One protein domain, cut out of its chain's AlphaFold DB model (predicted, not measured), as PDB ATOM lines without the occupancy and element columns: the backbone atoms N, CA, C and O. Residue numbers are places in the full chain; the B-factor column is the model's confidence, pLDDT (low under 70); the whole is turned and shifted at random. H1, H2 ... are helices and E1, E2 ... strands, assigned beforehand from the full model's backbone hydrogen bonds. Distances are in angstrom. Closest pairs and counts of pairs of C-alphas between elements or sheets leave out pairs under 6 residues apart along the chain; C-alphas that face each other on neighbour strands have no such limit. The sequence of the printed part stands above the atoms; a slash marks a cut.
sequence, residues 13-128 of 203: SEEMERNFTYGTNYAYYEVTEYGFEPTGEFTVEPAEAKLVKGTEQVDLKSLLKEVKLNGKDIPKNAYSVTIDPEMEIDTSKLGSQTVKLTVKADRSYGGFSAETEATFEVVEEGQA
ATOM      1  N   SER A  13      17.597  46.504 -17.462       49.72
ATOM      2  CA  SER A  13      16.629  47.598 -17.324       49.72
ATOM      3  C   SER A  13      16.216  47.680 -15.857       49.72
ATOM      4  O   SER A  13      15.887  46.655 -15.267       49.72
ATOM      5  N   GLU A  14      16.259  48.874 -15.262       52.41
ATOM      6  CA  GLU A  14      15.820  49.122 -13.871       52.41
ATOM      7  C   GLU A  14      16.493  48.236 -12.798       52.41
ATOM      8  O   GLU A  14      15.871  47.881 -11.802       52.41
ATOM      9  N   GLU A  15      17.757  47.843 -12.998       51.94
ATOM     10  CA  GLU A  15      18.507  46.955 -12.083       51.94
ATOM     11  C   GLU A  15      17.888  45.550 -11.886       51.94
ATOM     12  O   GLU A  15      18.302  44.802 -11.001       51.94
ATOM     13  N   MET A  16      16.945  45.142 -12.746       54.22
ATOM     14  CA  MET A  16      16.367  43.798 -12.753       54.22
ATOM     15  C   MET A  16      16.693  43.060 -14.052       54.22
ATOM     16  O   MET A  16      16.384  43.515 -15.153       54.22
ATOM     17  N   GLU A  17      17.275  41.867 -13.930       60.84
ATOM     18  CA  GLU A  17      17.481  40.974 -15.066       60.84
ATOM     19  C   GLU A  17      16.124  40.491 -15.601       60.84
ATOM     20  O   GLU A  17      15.346  39.832 -14.901       60.84
ATOM     21  N   ARG A  18      15.819  40.836 -16.856       67.38
ATOM     22  CA  ARG A  18      14.642  40.335 -17.565       67.38
ATOM     23  C   ARG A  18      15.082  39.461 -18.727       67.38
ATOM     24  O   ARG A  18      15.686  39.932 -19.684       67.38
ATOM     25  N   ASN A  19      14.742  38.179 -18.644       70.75
ATOM     26  CA  ASN A  19      14.984  37.243 -19.725       70.75
ATOM     27  C   ASN A  19      13.892  37.390 -20.797       70.75
ATOM     28  O   ASN A  19      12.751  36.987 -20.577       70.75
ATOM     29  N   PHE A  20      14.257  37.952 -21.948       79.56
ATOM     30  CA  PHE A  20      13.379  38.081 -23.116       79.56
ATOM     31  C   PHE A  20      13.550  36.939 -24.126       79.56
ATOM     32  O   PHE A  20      12.941  36.966 -25.188       79.56
ATOM     33  N   THR A  21      14.398  35.948 -23.836       77.44
ATOM     34  CA  THR A  21      14.691  34.850 -24.770       77.44
ATOM     35  C   THR A  21      13.705  33.691 -24.701       77.44
ATOM     36  O   THR A  21      13.567  32.936 -25.660       77.44
ATOM     37  N   TYR A  22      13.017  33.538 -23.568       79.56
ATOM     38  CA  TYR A  22      11.965  32.542 -23.338       79.56
ATOM     39  C   TYR A  22      12.355  31.092 -23.663       79.56
ATOM     40  O   TYR A  22      11.583  30.322 -24.234       79.56
ATOM     41  N   GLY A  23      13.593  30.715 -23.331       68.12
ATOM     42  CA  GLY A  23      14.119  29.378 -23.626       68.12
ATOM     43  C   GLY A  23      14.465  29.165 -25.105       68.12
ATOM     44  O   GLY A  23      14.558  28.020 -25.560       68.12
ATOM     45  N   THR A  24      14.634  30.247 -25.864       70.06
ATOM     46  CA  THR A  24      15.150  30.257 -27.237       70.06
ATOM     47  C   THR A  24      16.509  30.970 -27.300       70.06
ATOM     48  O   THR A  24      17.010  31.458 -26.291       70.06
ATOM     49  N   ASN A  25      17.106  31.041 -28.492       76.94
ATOM     50  CA  ASN A  25      18.354  31.779 -28.724       76.94
ATOM     51  C   ASN A  25      18.127  33.265 -29.067       76.94
ATOM     52  O   ASN A  25      19.096  33.995 -29.273       76.94
ATOM     53  N   TYR A  26      16.871  33.714 -29.167       76.38
ATOM     54  CA  TYR A  26      16.510  35.060 -29.615       76.38
ATOM     55  C   TYR A  26      15.667  35.767 -28.565       76.38
ATOM     56  O   TYR A  26      14.781  35.160 -27.978       76.38
ATOM     57  N   ALA A  27      15.927  37.056 -28.348       81.06
ATOM     58  CA  ALA A  27      15.117  37.884 -27.468       81.06
ATOM     59  C   ALA A  27      13.899  38.444 -28.221       81.06
ATOM     60  O   ALA A  27      14.058  39.026 -29.292       81.06
ATOM     61  N   TYR A  28      12.708  38.298 -27.645       83.12
ATOM     62  CA  TYR A  28      11.456  38.826 -28.178       83.12
ATOM     63  C   TYR A  28      10.904  39.885 -27.219       83.12
ATOM     64  O   TYR A  28      10.342  39.583 -26.157       83.12
ATOM     65  N   TYR A  29      11.085  41.150 -27.599       85.56
ATOM     66  CA  TYR A  29      10.538  42.300 -26.889       85.56
ATOM     67  C   TYR A  29      10.148  43.429 -27.843       85.56
ATOM     68  O   TYR A  29      10.715  43.571 -28.928       85.56
ATOM     69  N   GLU A  30       9.211  44.258 -27.404       85.50
ATOM     70  CA  GLU A  30       8.917  45.554 -28.006       85.50
ATOM     71  C   GLU A  30       9.639  46.663 -27.242       85.50
ATOM     72  O   GLU A  30       9.815  46.592 -26.023       85.50
ATOM     73  N   VAL A  31      10.090  47.684 -27.972       87.94
ATOM     74  CA  VAL A  31      10.690  48.888 -27.389       87.94
ATOM     75  C   VAL A  31       9.595  49.934 -27.251       87.94
ATOM     76  O   VAL A  31       9.089  50.431 -28.257       87.94
ATOM     77  N   THR A  32       9.242  50.273 -26.017       86.50
ATOM     78  CA  THR A  32       8.280  51.330 -25.697       86.50
ATOM     79  C   THR A  32       9.007  52.544 -25.118       86.50
ATOM     80  O   THR A  32      10.186  52.477 -24.767       86.50
ATOM     81  N   GLU A  33       8.310  53.675 -24.981       83.69
ATOM     82  CA  GLU A  33       8.853  54.865 -24.300       83.69
ATOM     83  C   GLU A  33       9.219  54.593 -22.828       83.69
ATOM     84  O   GLU A  33       9.984  55.348 -22.228       83.69
ATOM     85  N   TYR A  34       8.691  53.506 -22.256       82.00
ATOM     86  CA  TYR A  34       8.844  53.119 -20.855       82.00
ATOM     87  C   TYR A  34       9.817  51.949 -20.645       82.00
ATOM     88  O   TYR A  34      10.089  51.597 -19.500       82.00
ATOM     89  N   GLY A  35      10.357  51.352 -21.713       81.44
ATOM     90  CA  GLY A  35      11.344  50.274 -21.631       81.44
ATOM     91  C   GLY A  35      11.061  49.106 -22.574       81.44
ATOM     92  O   GLY A  35      10.487  49.273 -23.648       81.44
ATOM     93  N   PHE A  36      11.510  47.911 -22.185       83.44
ATOM     94  CA  PHE A  36      11.311  46.685 -22.960       83.44
ATOM     95  C   PHE A  36      10.110  45.892 -22.441       83.44
ATOM     96  O   PHE A  36      10.084  45.454 -21.282       83.44
ATOM     97  N   GLU A  37       9.136  45.657 -23.313       83.31
ATOM     98  CA  GLU A  37       7.956  44.848 -23.014       83.31
ATOM     99  C   GLU A  37       8.061  43.466 -23.662       83.31
ATOM    100  O   GLU A  37       8.543  43.350 -24.787       83.31
ATOM    101  N   PRO A  38       7.664  42.391 -22.959       83.50
ATOM    102  CA  PRO A  38       7.747  41.050 -23.507       83.50
ATOM    103  C   PRO A  38       6.745  40.910 -24.657       83.50
ATOM    104  O   PRO A  38       5.567  41.201 -24.482       83.50
ATOM    105  N   THR A  39       7.204  40.440 -25.816       87.25
ATOM    106  CA  THR A  39       6.337  40.174 -26.974       87.25
ATOM    107  C   THR A  39       6.522  38.738 -27.445       87.25
ATOM    108  O   THR A  39       7.566  38.123 -27.212       87.25
ATOM    109  N   GLY A  40       5.499  38.184 -28.078       86.69
ATOM    110  CA  GLY A  40       5.513  36.817 -28.568       86.69
ATOM    111  C   GLY A  40       4.118  36.286 -28.850       86.69
ATOM    112  O   GLY A  40       3.118  36.779 -28.334       86.69
ATOM    113  N   GLU A  41       4.065  35.254 -29.679       90.38
ATOM    114  CA  GLU A  41       2.844  34.540 -30.014       90.38
ATOM    115  C   GLU A  41       2.639  33.393 -29.019       90.38
ATOM    116  O   GLU A  41       3.281  32.345 -29.121       90.38
ATOM    117  N   PHE A  42       1.768  33.604 -28.031       93.38
ATOM    118  CA  PHE A  42       1.391  32.585 -27.053       93.38
ATOM    119  C   PHE A  42       0.107  31.880 -27.498       93.38
ATOM    120  O   PHE A  42      -0.945  32.507 -27.610       93.38
ATOM    121  N   THR A  43       0.198  30.580 -27.765       95.56
ATOM    122  CA  THR A  43      -0.907  29.768 -28.291       95.56
ATOM    123  C   THR A  43      -1.165  28.563 -27.405       95.56
ATOM    124  O   THR A  43      -0.251  27.979 -26.820       95.56
ATOM    125  N   VAL A  44      -2.439  28.202 -27.296       97.38
ATOM    126  CA  VAL A  44      -2.921  27.087 -26.485       97.38
ATOM    127  C   VAL A  44      -3.890  26.284 -27.340       97.38
ATOM    128  O   VAL A  44      -4.835  26.847 -27.885       97.38
ATOM    129  N   GLU A  45      -3.655  24.981 -27.455       96.06
ATOM    130  CA  GLU A  45      -4.523  24.059 -28.186       96.06
ATOM    131  C   GLU A  45      -5.206  23.097 -27.199       96.06
ATOM    132  O   GLU A  45      -4.507  22.399 -26.450       96.06
ATOM    133  N   PRO A  46      -6.550  23.033 -27.161       94.88
ATOM    134  CA  PRO A  46      -7.268  22.087 -26.313       94.88
ATOM    135  C   PRO A  46      -7.111  20.647 -26.821       94.88
ATOM    136  O   PRO A  46      -6.952  20.398 -28.015       94.88
ATOM    137  N   ALA A  47      -7.156  19.682 -25.904       93.31
ATOM    138  CA  ALA A  47      -7.152  18.258 -26.229       93.31
ATOM    139  C   ALA A  47      -8.574  17.696 -26.333       93.31
ATOM    140  O   ALA A  47      -9.491  18.151 -25.652       93.31
ATOM    141  N   GLU A  48      -8.728  16.624 -27.110       90.19
ATOM    142  CA  GLU A  48      -9.895  15.746 -27.017       90.19
ATOM    143  C   GLU A  48      -9.755  14.866 -25.768       90.19
ATOM    144  O   GLU A  48      -9.101  13.821 -25.781       90.19
ATOM    145  N   ALA A  49     -10.329  15.322 -24.656       89.38
ATOM    146  CA  ALA A  49     -10.192  14.668 -23.362       89.38
ATOM    147  C   ALA A  49     -11.403  13.788 -23.026       89.38
ATOM    148  O   ALA A  49     -12.554  14.177 -23.225       89.38
ATOM    149  N   LYS A  50     -11.138  12.618 -22.432       91.94
ATOM    150  CA  LYS A  50     -12.163  11.750 -21.836       91.94
ATOM    151  C   LYS A  50     -11.918  11.604 -20.345       91.94
ATOM    152  O   LYS A  50     -10.813  11.247 -19.945       91.94
ATOM    153  N   LEU A  51     -12.939  11.866 -19.538       90.44
ATOM    154  CA  LEU A  51     -12.897  11.724 -18.086       90.44
ATOM    155  C   LEU A  51     -13.784  10.557 -17.663       90.44
ATOM    156  O   LEU A  51     -14.869  10.361 -18.206       90.44
ATOM    157  N   VAL A  52     -13.336   9.781 -16.680       91.25
ATOM    158  CA  VAL A  52     -14.158   8.703 -16.122       91.25
ATOM    159  C   VAL A  52     -15.206   9.310 -15.195       91.25
ATOM    160  O   VAL A  52     -14.913  10.204 -14.394       91.25
ATOM    161  N   LYS A  53     -16.439   8.819 -15.288       90.56
ATOM    162  CA  LYS A  53     -17.524   9.192 -14.384       90.56
ATOM    163  C   LYS A  53     -17.116   9.029 -12.916       90.56
ATOM    164  O   LYS A  53     -16.574   8.002 -12.523       90.56
ATOM    165  N   GLY A  54     -17.399  10.040 -12.101       86.38
ATOM    166  CA  GLY A  54     -17.066  10.055 -10.675       86.38
ATOM    167  C   GLY A  54     -15.599  10.357 -10.351       86.38
ATOM    168  O   GLY A  54     -15.226  10.272  -9.185       86.38
ATOM    169  N   THR A  55     -14.770  10.729 -11.335       87.69
ATOM    170  CA  THR A  55     -13.400  11.211 -11.081       87.69
ATOM    171  C   THR A  55     -13.451  12.430 -10.167       87.69
ATOM    172  O   THR A  55     -14.018  13.436 -10.575       87.69
ATOM    173  N   GLU A  56     -12.854  12.347  -8.974       86.88
ATOM    174  CA  GLU A  56     -12.907  13.415  -7.963       86.88
ATOM    175  C   GLU A  56     -11.954  14.582  -8.242       86.88
ATOM    176  O   GLU A  56     -12.199  15.703  -7.795       86.88
ATOM    177  N   GLN A  57     -10.837  14.316  -8.927       86.38
ATOM    178  CA  GLN A  57      -9.774  15.283  -9.192       86.38
ATOM    179  C   GLN A  57      -9.312  15.174 -10.637       86.38
ATOM    180  O   GLN A  57      -8.989  14.085 -11.110       86.38
ATOM    181  N   VAL A  58      -9.255  16.311 -11.328       88.19
ATOM    182  CA  VAL A  58      -8.935  16.354 -12.758       88.19
ATOM    183  C   VAL A  58      -7.687  17.186 -12.986       88.19
ATOM    184  O   VAL A  58      -7.615  18.339 -12.565       88.19
ATOM    185  N   ASP A  59      -6.701  16.625 -13.685       90.81
ATOM    186  CA  ASP A  59      -5.554  17.407 -14.141       90.81
ATOM    187  C   ASP A  59      -5.964  18.300 -15.308       90.81
ATOM    188  O   ASP A  59      -6.147  17.835 -16.431       90.81
ATOM    189  N   LEU A  60      -6.069  19.606 -15.064       91.88
ATOM    190  CA  LEU A  60      -6.411  20.583 -16.100       91.88
ATOM    191  C   LEU A  60      -5.393  20.608 -17.244       91.88
ATOM    192  O   LEU A  60      -5.749  20.945 -18.369       91.88
ATOM    193  N   LYS A  61      -4.136  20.217 -16.999       92.19
ATOM    194  CA  LYS A  61      -3.119  20.131 -18.058       92.19
ATOM    195  C   LYS A  61      -3.340  18.942 -18.989       92.19
ATOM    196  O   LYS A  61      -2.712  18.897 -20.044       92.19
ATOM    197  N   SER A  62      -4.196  17.986 -18.620       90.94
ATOM    198  CA  SER A  62      -4.641  16.899 -19.505       90.94
ATOM    199  C   SER A  62      -5.716  17.347 -20.502       90.94
ATOM    200  O   SER A  62      -5.932  16.680 -21.509       90.94
ATOM    201  N   LEU A  63      -6.356  18.499 -20.256       93.44
ATOM    202  CA  LEU A  63      -7.332  19.111 -21.165       93.44
ATOM    203  C   LEU A  63      -6.667  19.936 -22.275       93.44
ATOM    204  O   LEU A  63      -7.350  20.470 -23.146       93.44
ATOM    205  N   LEU A  64      -5.340  20.055 -22.242       94.62
ATOM    206  CA  LEU A  64      -4.548  20.784 -23.222       94.62
ATOM    207  C   LEU A  64      -3.691  19.802 -24.010       94.62
ATOM    208  O   LEU A  64      -3.028  18.935 -23.434       94.62
ATOM    209  N   LYS A  65      -3.686  19.970 -25.329       94.38
ATOM    210  CA  LYS A  65      -2.839  19.211 -26.240       94.38
ATOM    211  C   LYS A  65      -1.456  19.846 -26.304       94.38
ATOM    212  O   LYS A  65      -0.464  19.177 -26.026       94.38
ATOM    213  N   GLU A  66      -1.404  21.141 -26.608       93.88
ATOM    214  CA  GLU A  66      -0.164  21.891 -26.813       93.88
ATOM    215  C   GLU A  66      -0.261  23.297 -26.208       93.88
ATOM    216  O   GLU A  66      -1.318  23.929 -26.199       93.88
ATOM    217  N   VAL A  67       0.867  23.791 -25.698       95.75
ATOM    218  CA  VAL A  67       1.048  25.181 -25.263       95.75
ATOM    219  C   VAL A  67       2.350  25.656 -25.878       95.75
ATOM    220  O   VAL A  67       3.402  25.074 -25.607       95.75
ATOM    221  N   LYS A  68       2.289  26.691 -26.711       94.19
ATOM    222  CA  LYS A  68       3.436  27.166 -27.479       94.19
ATOM    223  C   LYS A  68       3.677  28.645 -27.278       94.19
ATOM    224  O   LYS A  68       2.751  29.438 -27.129       94.19
ATOM    225  N   LEU A  69       4.949  29.008 -27.347       90.94
ATOM    226  CA  LEU A  69       5.400  30.382 -27.451       90.94
ATOM    227  C   LEU A  69       6.287  30.514 -28.682       90.94
ATOM    228  O   LEU A  69       7.281  29.799 -28.810       90.94
ATOM    229  N   ASN A  70       5.918  31.411 -29.594       87.62
ATOM    230  CA  ASN A  70       6.605  31.614 -30.872       87.62
ATOM    231  C   ASN A  70       6.780  30.293 -31.650       87.62
ATOM    232  O   ASN A  70       7.843  30.015 -32.203       87.62
ATOM    233  N   GLY A  71       5.755  29.434 -31.619       88.25
ATOM    234  CA  GLY A  71       5.758  28.121 -32.273       88.25
ATOM    235  C   GLY A  71       6.553  27.015 -31.565       88.25
ATOM    236  O   GLY A  71       6.566  25.890 -32.060       88.25
ATOM    237  N   LYS A  72       7.190  27.287 -30.416       89.00
ATOM    238  CA  LYS A  72       7.937  26.293 -29.630       89.00
ATOM    239  C   LYS A  72       7.136  25.823 -28.418       89.00
ATOM    240  O   LYS A  72       6.596  26.650 -27.689       89.00
ATOM    241  N   ASP A  73       7.131  24.515 -28.170       92.19
ATOM    242  CA  ASP A  73       6.444  23.925 -27.020       92.19
ATOM    243  C   ASP A  73       7.003  24.427 -25.684       92.19
ATOM    244  O   ASP A  73       8.219  24.464 -25.456       92.19
ATOM    245  N   ILE A  74       6.085  24.770 -24.783       91.56
ATOM    246  CA  ILE A  74       6.366  25.075 -23.386       91.56
ATOM    247  C   ILE A  74       6.148  23.790 -22.578       91.56
ATOM    248  O   ILE A  74       5.081  23.175 -22.660       91.56
ATOM    249  N   PRO A  75       7.128  23.355 -21.770       91.94
ATOM    250  CA  PRO A  75       6.993  22.130 -20.999       91.94
ATOM    251  C   PRO A  75       5.898  22.268 -19.930       91.94
ATOM    252  O   PRO A  75       5.704  23.337 -19.352       91.94
ATOM    253  N   LYS A  76       5.208  21.159 -19.616       91.88
ATOM    254  CA  LYS A  76       4.058  21.135 -18.685       91.88
ATOM    255  C   LYS A  76       4.350  21.696 -17.294       91.88
ATOM    256  O   LYS A  76       3.422  22.072 -16.586       91.88
ATOM    257  N   ASN A  77       5.605  21.726 -16.859       91.00
ATOM    258  CA  ASN A  77       6.010  22.282 -15.569       91.00
ATOM    259  C   ASN A  77       6.244  23.802 -15.593       91.00
ATOM    260  O   ASN A  77       6.447  24.359 -14.524       91.00
ATOM    261  N   ALA A  78       6.214  24.445 -16.764       92.44
ATOM    262  CA  ALA A  78       6.510  25.868 -16.943       92.44
ATOM    263  C   ALA A  78       5.278  26.734 -17.265       92.44
ATOM    264  O   ALA A  78       5.396  27.852 -17.772       92.44
ATOM    265  N   TYR A  79       4.086  26.196 -17.014       94.31
ATOM    266  CA  TYR A  79       2.834  26.939 -17.052       94.31
ATOM    267  C   TYR A  79       1.847  26.388 -16.021       94.31
ATOM    268  O   TYR A  79       1.911  25.219 -15.621       94.31
ATOM    269  N   SER A  80       0.898  27.222 -15.613       95.31
ATOM    270  CA  SER A  80      -0.258  26.847 -14.804       95.31
ATOM    271  C   SER A  80      -1.545  26.950 -15.618       95.31
ATOM    272  O   SER A  80      -1.615  27.666 -16.618       95.31
ATOM    273  N   VAL A  81      -2.556  26.187 -15.204       95.00
ATOM    274  CA  VAL A  81      -3.888  26.186 -15.812       95.00
ATOM    275  C   VAL A  81      -4.898  26.345 -14.692       95.00
ATOM    276  O   VAL A  81      -4.811  25.642 -13.685       95.00
ATOM    277  N   THR A  82      -5.841  27.261 -14.861       93.50
ATOM    278  CA  THR A  82      -6.966  27.470 -13.948       93.50
ATOM    279  C   THR A  82      -8.266  27.436 -14.731       93.50
ATOM    280  O   THR A  82      -8.289  27.799 -15.902       93.50
ATOM    281  N   ILE A  83      -9.348  27.008 -14.089       91.88
ATOM    282  CA  ILE A  83     -10.695  27.123 -14.647       91.88
ATOM    283  C   ILE A  83     -11.275  28.498 -14.309       91.88
ATOM    284  O   ILE A  83     -10.908  29.092 -13.291       91.88
ATOM    285  N   ASP A  84     -12.170  28.991 -15.159       88.38
ATOM    286  CA  ASP A  84     -13.030  30.122 -14.824       88.38
ATOM    287  C   ASP A  84     -13.722  29.866 -13.465       88.38
ATOM    288  O   ASP A  84     -14.327  28.803 -13.290       88.38
ATOM    289  N   PRO A  85     -13.630  30.789 -12.486       81.56
ATOM    290  CA  PRO A  85     -14.215  30.604 -11.157       81.56
ATOM    291  C   PRO A  85     -15.744  30.455 -11.157       81.56
ATOM    292  O   PRO A  85     -16.314  30.055 -10.138       81.56
ATOM    293  N   GLU A  86     -16.422  30.801 -12.253       85.75
ATOM    294  CA  GLU A  86     -17.863  30.602 -12.418       85.75
ATOM    295  C   GLU A  86     -18.224  29.210 -12.960       85.75
ATOM    296  O   GLU A  86     -19.399  28.834 -12.948       85.75
ATOM    297  N   MET A  87     -17.231  28.435 -13.406       87.06
ATOM    298  CA  MET A  87     -17.397  27.098 -13.969       87.06
ATOM    299  C   MET A  87     -16.849  26.008 -13.045       87.06
ATOM    300  O   MET A  87     -16.025  26.239 -12.162       87.06
ATOM    301  N   GLU A  88     -17.305  24.782 -13.276       86.38
ATOM    302  CA  GLU A  88     -16.874  23.598 -12.545       86.38
ATOM    303  C   GLU A  88     -16.801  22.399 -13.494       86.38
ATOM    304  O   GLU A  88     -17.528  22.334 -14.485       86.38
ATOM    305  N   ILE A  89     -15.924  21.445 -13.184       87.81
ATOM    306  CA  ILE A  89     -15.890  20.150 -13.864       87.81
ATOM    307  C   ILE A  89     -16.858  19.201 -13.146       87.81
ATOM    308  O   ILE A  89     -16.588  18.775 -12.021       87.81
ATOM    309  N   ASP A  90     -17.972  18.861 -13.802       87.94
ATOM    310  CA  ASP A  90     -18.953  17.887 -13.311       87.94
ATOM    311  C   ASP A  90     -18.666  16.512 -13.932       87.94
ATOM    312  O   ASP A  90     -18.862  16.290 -15.120       87.94
ATOM    313  N   THR A  91     -18.197  15.551 -13.143       89.94
ATOM    314  CA  THR A  91     -17.965  14.166 -13.604       89.94
ATOM    315  C   THR A  91     -19.095  13.217 -13.199       89.94
ATOM    316  O   THR A  91     -18.992  12.008 -13.400       89.94
ATOM    317  N   SER A  92     -20.183  13.722 -12.611       88.31
ATOM    318  CA  SER A  92     -21.295  12.902 -12.109       88.31
ATOM    319  C   SER A  92     -22.208  12.377 -13.222       88.31
ATOM    320  O   SER A  92     -22.838  11.321 -13.078       88.31
ATOM    321  N   LYS A  93     -22.267  13.093 -14.349       89.06
ATOM    322  CA  LYS A  93     -23.119  12.782 -15.501       89.06
ATOM    323  C   LYS A  93     -22.275  12.520 -16.736       89.06
ATOM    324  O   LYS A  93     -21.321  13.240 -17.006       89.06
ATOM    325  N   LEU A  94     -22.680  11.510 -17.499       91.81
ATOM    326  CA  LEU A  94     -22.099  11.230 -18.807       91.81
ATOM    327  C   LEU A  94     -22.396  12.364 -19.792       91.81
ATOM    328  O   LEU A  94     -23.456  12.991 -19.722       91.81
ATOM    329  N   GLY A  95     -21.495  12.545 -20.755       91.19
ATOM    330  CA  GLY A  95     -21.678  13.457 -21.879       91.19
ATOM    331  C   GLY A  95     -20.580  14.505 -22.020       91.19
ATOM    332  O   GLY A  95     -19.640  14.573 -21.231       91.19
ATOM    333  N   SER A  96     -20.714  15.311 -23.072       92.94
ATOM    334  CA  SER A  96     -19.764  16.364 -23.422       92.94
ATOM    335  C   SER A  96     -20.016  17.633 -22.613       92.94
ATOM    336  O   SER A  96     -21.156  18.080 -22.471       92.94
ATOM    337  N   GLN A  97     -18.942  18.210 -22.087       91.94
ATOM    338  CA  GLN A  97     -18.944  19.444 -21.316       91.94
ATOM    339  C   GLN A  97     -17.808  20.338 -21.790       91.94
ATOM    340  O   GLN A  97     -16.745  19.858 -22.172       91.94
ATOM    341  N   THR A  98     -18.040  21.648 -21.780       93.50
ATOM    342  CA  THR A  98     -17.046  22.645 -22.186       93.50
ATOM    343  C   THR A  98     -16.783  23.591 -21.032       93.50
ATOM    344  O   THR A  98     -17.724  24.089 -20.416       93.50
ATOM    345  N   VAL A  99     -15.506  23.827 -20.751       93.56
ATOM    346  CA  VAL A  99     -15.046  24.725 -19.691       93.56
ATOM    347  C   VAL A  99     -14.068  25.745 -20.252       93.56
ATOM    348  O   VAL A  99     -13.313  25.458 -21.183       93.56
ATOM    349  N   LYS A 100     -14.066  26.938 -19.660       95.19
ATOM    350  CA  LYS A 100     -13.084  27.981 -19.949       95.19
ATOM    351  C   LYS A 100     -11.870  27.818 -19.054       95.19
ATOM    352  O   LYS A 100     -11.995  27.723 -17.833       95.19
ATOM    353  N   LEU A 101     -10.701  27.794 -19.677       95.00
ATOM    354  CA  LEU A 101      -9.412  27.659 -19.022       95.00
ATOM    355  C   LEU A 101      -8.584  28.919 -19.249       95.00
ATOM    356  O   LEU A 101      -8.494  29.421 -20.367       95.00
ATOM    357  N   THR A 102      -7.914  29.377 -18.202       96.00
ATOM    358  CA  THR A 102      -6.840  30.364 -18.293       96.00
ATOM    359  C   THR A 102      -5.513  29.637 -18.154       96.00
ATOM    360  O   THR A 102      -5.262  28.965 -17.151       96.00
ATOM    361  N   VAL A 103      -4.652  29.777 -19.156       96.62
ATOM    362  CA  VAL A 103      -3.298  29.225 -19.149       96.62
ATOM    363  C   VAL A 103      -2.318  30.363 -18.969       96.62
ATOM    364  O   VAL A 103      -2.355  31.332 -19.725       96.62
ATOM    365  N   LYS A 104      -1.429  30.236 -17.986       96.19
ATOM    366  CA  LYS A 104      -0.413  31.240 -17.685       96.19
ATOM    367  C   LYS A 104       0.970  30.617 -17.713       96.19
ATOM    368  O   LYS A 104       1.259  29.712 -16.934       96.19
ATOM    369  N   ALA A 105       1.822  31.115 -18.598       92.94
ATOM    370  CA  ALA A 105       3.219  30.722 -18.661       92.94
ATOM    371  C   ALA A 105       4.009  31.319 -17.488       92.94
ATOM    372  O   ALA A 105       3.694  32.396 -16.974       92.94
ATOM    373  N   ASP A 106       5.072  30.635 -17.081       90.81
ATOM    374  CA  ASP A 106       5.992  31.146 -16.075       90.81
ATOM    375  C   ASP A 106       6.752  32.378 -16.582       90.81
ATOM    376  O   ASP A 106       6.888  32.633 -17.781       90.81
ATOM    377  N   ARG A 107       7.330  33.144 -15.649       85.50
ATOM    378  CA  ARG A 107       8.118  34.344 -15.980       85.50
ATOM    379  C   ARG A 107       9.330  34.036 -16.867       85.50
ATOM    380  O   ARG A 107       9.733  34.892 -17.648       85.50
ATOM    381  N   SER A 108       9.890  32.827 -16.774       85.12
ATOM    382  CA  SER A 108      10.965  32.347 -17.657       85.12
ATOM    383  C   SER A 108      10.534  32.254 -19.124       85.12
ATOM    384  O   SER A 108      11.389  32.341 -19.999       85.12
ATOM    385  N   TYR A 109       9.228  32.151 -19.384       87.62
ATOM    386  CA  TYR A 109       8.593  32.171 -20.701       87.62
ATOM    387  C   TYR A 109       7.805  33.468 -20.932       87.62
ATOM    388  O   TYR A 109       6.824  33.479 -21.658       87.62
ATOM    389  N   GLY A 110       8.194  34.568 -20.283       84.62
ATOM    390  CA  GLY A 110       7.607  35.890 -20.516       84.62
ATOM    391  C   GLY A 110       6.328  36.181 -19.738       84.62
ATOM    392  O   GLY A 110       5.895  37.330 -19.711       84.62
ATOM    393  N   GLY A 111       5.766  35.201 -19.023       88.94
ATOM    394  CA  GLY A 111       4.580  35.418 -18.194       88.94
ATOM    395  C   GLY A 111       3.284  35.629 -18.981       88.94
ATOM    396  O   GLY A 111       2.343  36.203 -18.428       88.94
ATOM    397  N   PHE A 112       3.242  35.208 -20.251       91.94
ATOM    398  CA  PHE A 112       2.063  35.331 -21.109       91.94
ATOM    399  C   PHE A 112       0.865  34.562 -20.542       91.94
ATOM    400  O   PHE A 112       1.016  33.576 -19.816       91.94
ATOM    401  N   SER A 113      -0.332  35.026 -20.889       94.94
ATOM    402  CA  SER A 113      -1.592  34.413 -20.484       94.94
ATOM    403  C   SER A 113      -2.538  34.349 -21.673       94.94
ATOM    404  O   SER A 113      -2.600  35.295 -22.454       94.94
ATOM    405  N   ALA A 114      -3.290  33.258 -21.785       96.06
ATOM    406  CA  ALA A 114      -4.328  33.077 -22.793       96.06
ATOM    407  C   ALA A 114      -5.540  32.371 -22.185       96.06
ATOM    408  O   ALA A 114      -5.408  31.569 -21.257       96.06
ATOM    409  N   GLU A 115      -6.713  32.673 -22.729       95.88
ATOM    410  CA  GLU A 115      -7.948  31.951 -22.446       95.88
ATOM    411  C   GLU A 115      -8.228  30.966 -23.582       95.88
ATOM    412  O   GLU A 115      -8.015  31.280 -24.753       95.88
ATOM    413  N   THR A 116      -8.706  29.774 -23.238       95.62
ATOM    414  CA  THR A 116      -9.149  28.765 -24.204       95.62
ATOM    415  C   THR A 116     -10.390  28.055 -23.690       95.62
ATOM    416  O   THR A 116     -10.585  27.907 -22.483       95.62
ATOM    417  N   GLU A 117     -11.214  27.563 -24.605       95.44
ATOM    418  CA  GLU A 117     -12.297  26.636 -24.284       95.44
ATOM    419  C   GLU A 117     -11.811  25.208 -24.524       95.44
ATOM    420  O   GLU A 117     -11.206  24.915 -25.555       95.44
ATOM    421  N   ALA A 118     -12.030  24.329 -23.548       94.38
ATOM    422  CA  ALA A 118     -11.706  22.914 -23.648       94.38
ATOM    423  C   ALA A 118     -12.976  22.087 -23.474       94.38
ATOM    424  O   ALA A 118     -13.713  22.255 -22.498       94.38
ATOM    425  N   THR A 119     -13.211  21.181 -24.418       93.94
ATOM    426  CA  THR A 119     -14.340  20.254 -24.390       93.94
ATOM    427  C   THR A 119     -13.848  18.871 -23.981       93.94
ATOM    428  O   THR A 119     -12.927  18.330 -24.590       93.94
ATOM    429  N   PHE A 120     -14.472  18.287 -22.962       92.25
ATOM    430  CA  PHE A 120     -14.198  16.926 -22.509       92.25
ATOM    431  C   PHE A 120     -15.478  16.092 -22.492       92.25
ATOM    432  O   PHE A 120     -16.580  16.613 -22.330       92.25
ATOM    433  N   GLU A 121     -15.330  14.781 -22.643       94.00
ATOM    434  CA  GLU A 121     -16.432  13.826 -22.578       94.00
ATOM    435  C   GLU A 121     -16.329  12.980 -21.308       94.00
ATOM    436  O   GLU A 121     -15.305  12.344 -21.051       94.00
ATOM    437  N   VAL A 122     -17.396  12.950 -20.513       93.56
ATOM    438  CA  VAL A 122     -17.505  12.044 -19.369       93.56
ATOM    439  C   VAL A 122     -18.049  10.704 -19.851       93.56
ATOM    440  O   VAL A 122     -19.165  10.630 -20.373       93.56
ATOM    441  N   VAL A 123     -17.260   9.650 -19.657       92.31
ATOM    442  CA  VAL A 123     -17.533   8.284 -20.118       92.31
ATOM    443  C   VAL A 123     -17.562   7.297 -18.947       92.31
ATOM    444  O   VAL A 123     -17.098   7.600 -17.846       92.31
ATOM    445  N   GLU A 124     -18.122   6.108 -19.174       90.31
ATOM    446  CA  GLU A 124     -18.106   5.035 -18.174       90.31
ATOM    447  C   GLU A 124     -16.680   4.479 -17.975       90.31
ATOM    448  O   GLU A 124     -15.784   4.643 -18.815       90.31
ATOM    449  N   GLU A 125     -16.461   3.816 -16.841       81.38
ATOM    450  CA  GLU A 125     -15.175   3.197 -16.513       81.38
ATOM    451  C   GLU A 125     -14.748   2.195 -17.605       81.38
ATOM    452  O   GLU A 125     -15.548   1.403 -18.105       81.38
ATOM    453  N   GLY A 126     -13.479   2.263 -18.023       76.25
ATOM    454  CA  GLY A 126     -12.931   1.443 -19.110       76.25
ATOM    455  C   GLY A 126     -13.108   2.011 -20.526       76.25
ATOM    456  O   GLY A 126     -12.582   1.427 -21.471       76.25
ATOM    457  N   GLN A 127     -13.798   3.147 -20.695       77.75
ATOM    458  CA  GLN A 127     -13.932   3.836 -21.993       77.75
ATOM    459  C   GLN A 127     -13.029   5.070 -22.141       77.75
ATOM    460  O   GLN A 127     -12.813   5.548 -23.259       77.75
ATOM    461  N   ALA A 128     -12.493   5.590 -21.035       68.38
ATOM    462  CA  ALA A 128     -11.422   6.575 -21.084       68.38
ATOM    463  C   ALA A 128     -10.134   5.846 -21.495       68.38
ATOM    464  O   ALA A 128      -9.741   4.870 -20.859       68.38
TER     465      ALA A 128
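AT A GLANCE: This is residues 13 to 128 of the 203 residues of the protein "LPXTG cell wall anchor domain-containing protein" of Enterococcus durans (UniProt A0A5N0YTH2). A narrow sandwich of a curled four-strand sheet, E4 E8 E7 E6, and a smaller two-strand sheet, E3 E5, has the short helix H1 beside its strands; the separate hairpin E1 and E2 lies beyond one end and adds to the length. The printed part has 116 residues, with one named helix and eight named strands in the order E1 E2 E3 E4 H1 E5 E6 E7 E8. The large sheet is mixed, in the order E4 E8 E7 E6; E1 E2 and E3 E5 are antiparallel. The class is mostly strand, though under half of the residues, 54 of 116, are in named elements. The whole is loose, with a radius of gyration of the C-alphas of 17.5 A, and elongated, spanning 55 by 28 by 19 A.

IN THESE COORDINATES: In the largest sheet, E7 is residues 95 to 105, 30.5 A long, and E8 is residues 113 to 123, 30.6 A, ending at C-alpha 123 at (-17.533, 8.284, -20.118). E6 is residues 79 to 83, 13.7 A, and E4 residues 49 to 52, 10.2 A. E3 is residues 42 to 46, 13.6 A, and E5 residues 64 to 69, 14.5 A. H1 is residues 60 to 63, 5.4 A. E1, residues 29 to 32, 9.4 A, begins at C-alpha 29 at (10.538, 42.300, -26.889); E2 is residues 35 to 38, 10.1 A.

HOW THE PARTS SIT: E6, E7 and E8 form a meander, each strand the antiparallel neighbour of the one before; N 82 and O 102 are 2.9 A apart, N 101 and O 116 2.8 A, both within hydrogen-bond range. E4, an edge strand, is parallel to E8, with N 51 and O 121 2.8 A apart. The sheet is strongly twisted, and curled by 128 degrees. The antiparallel sheet E3 E5, with N 43 and O 68 2.9 A apart, makes a sandwich with it, two sheets face to face, the parts that face each other being 9.1 A apart centre to centre. The closest C-alphas of E3 and E8 are those of Pro 46 and Ala 118, 5.2 A apart. E3 runs on into E4 at 46 degrees. H1 stands at the large sheet's level, at a height of 0.7 A; it is too short for an O i to N i+4 pair, and its one O i to N i+3 pair is within range. The hairpin E1 and E2 has N 30 and O 37 2.8 A apart, and both strands are apart from E8.

THE WHOLE: The C-alphas farthest apart, those of Glu 33 and Gly 126, are 57.9 A apart. The printed part has no cut. The link E6 to E7, 11 residues, is long. Mean pLDDT of the printed part is 87.2; residues 13 to 18, 23 and 128 are under 70.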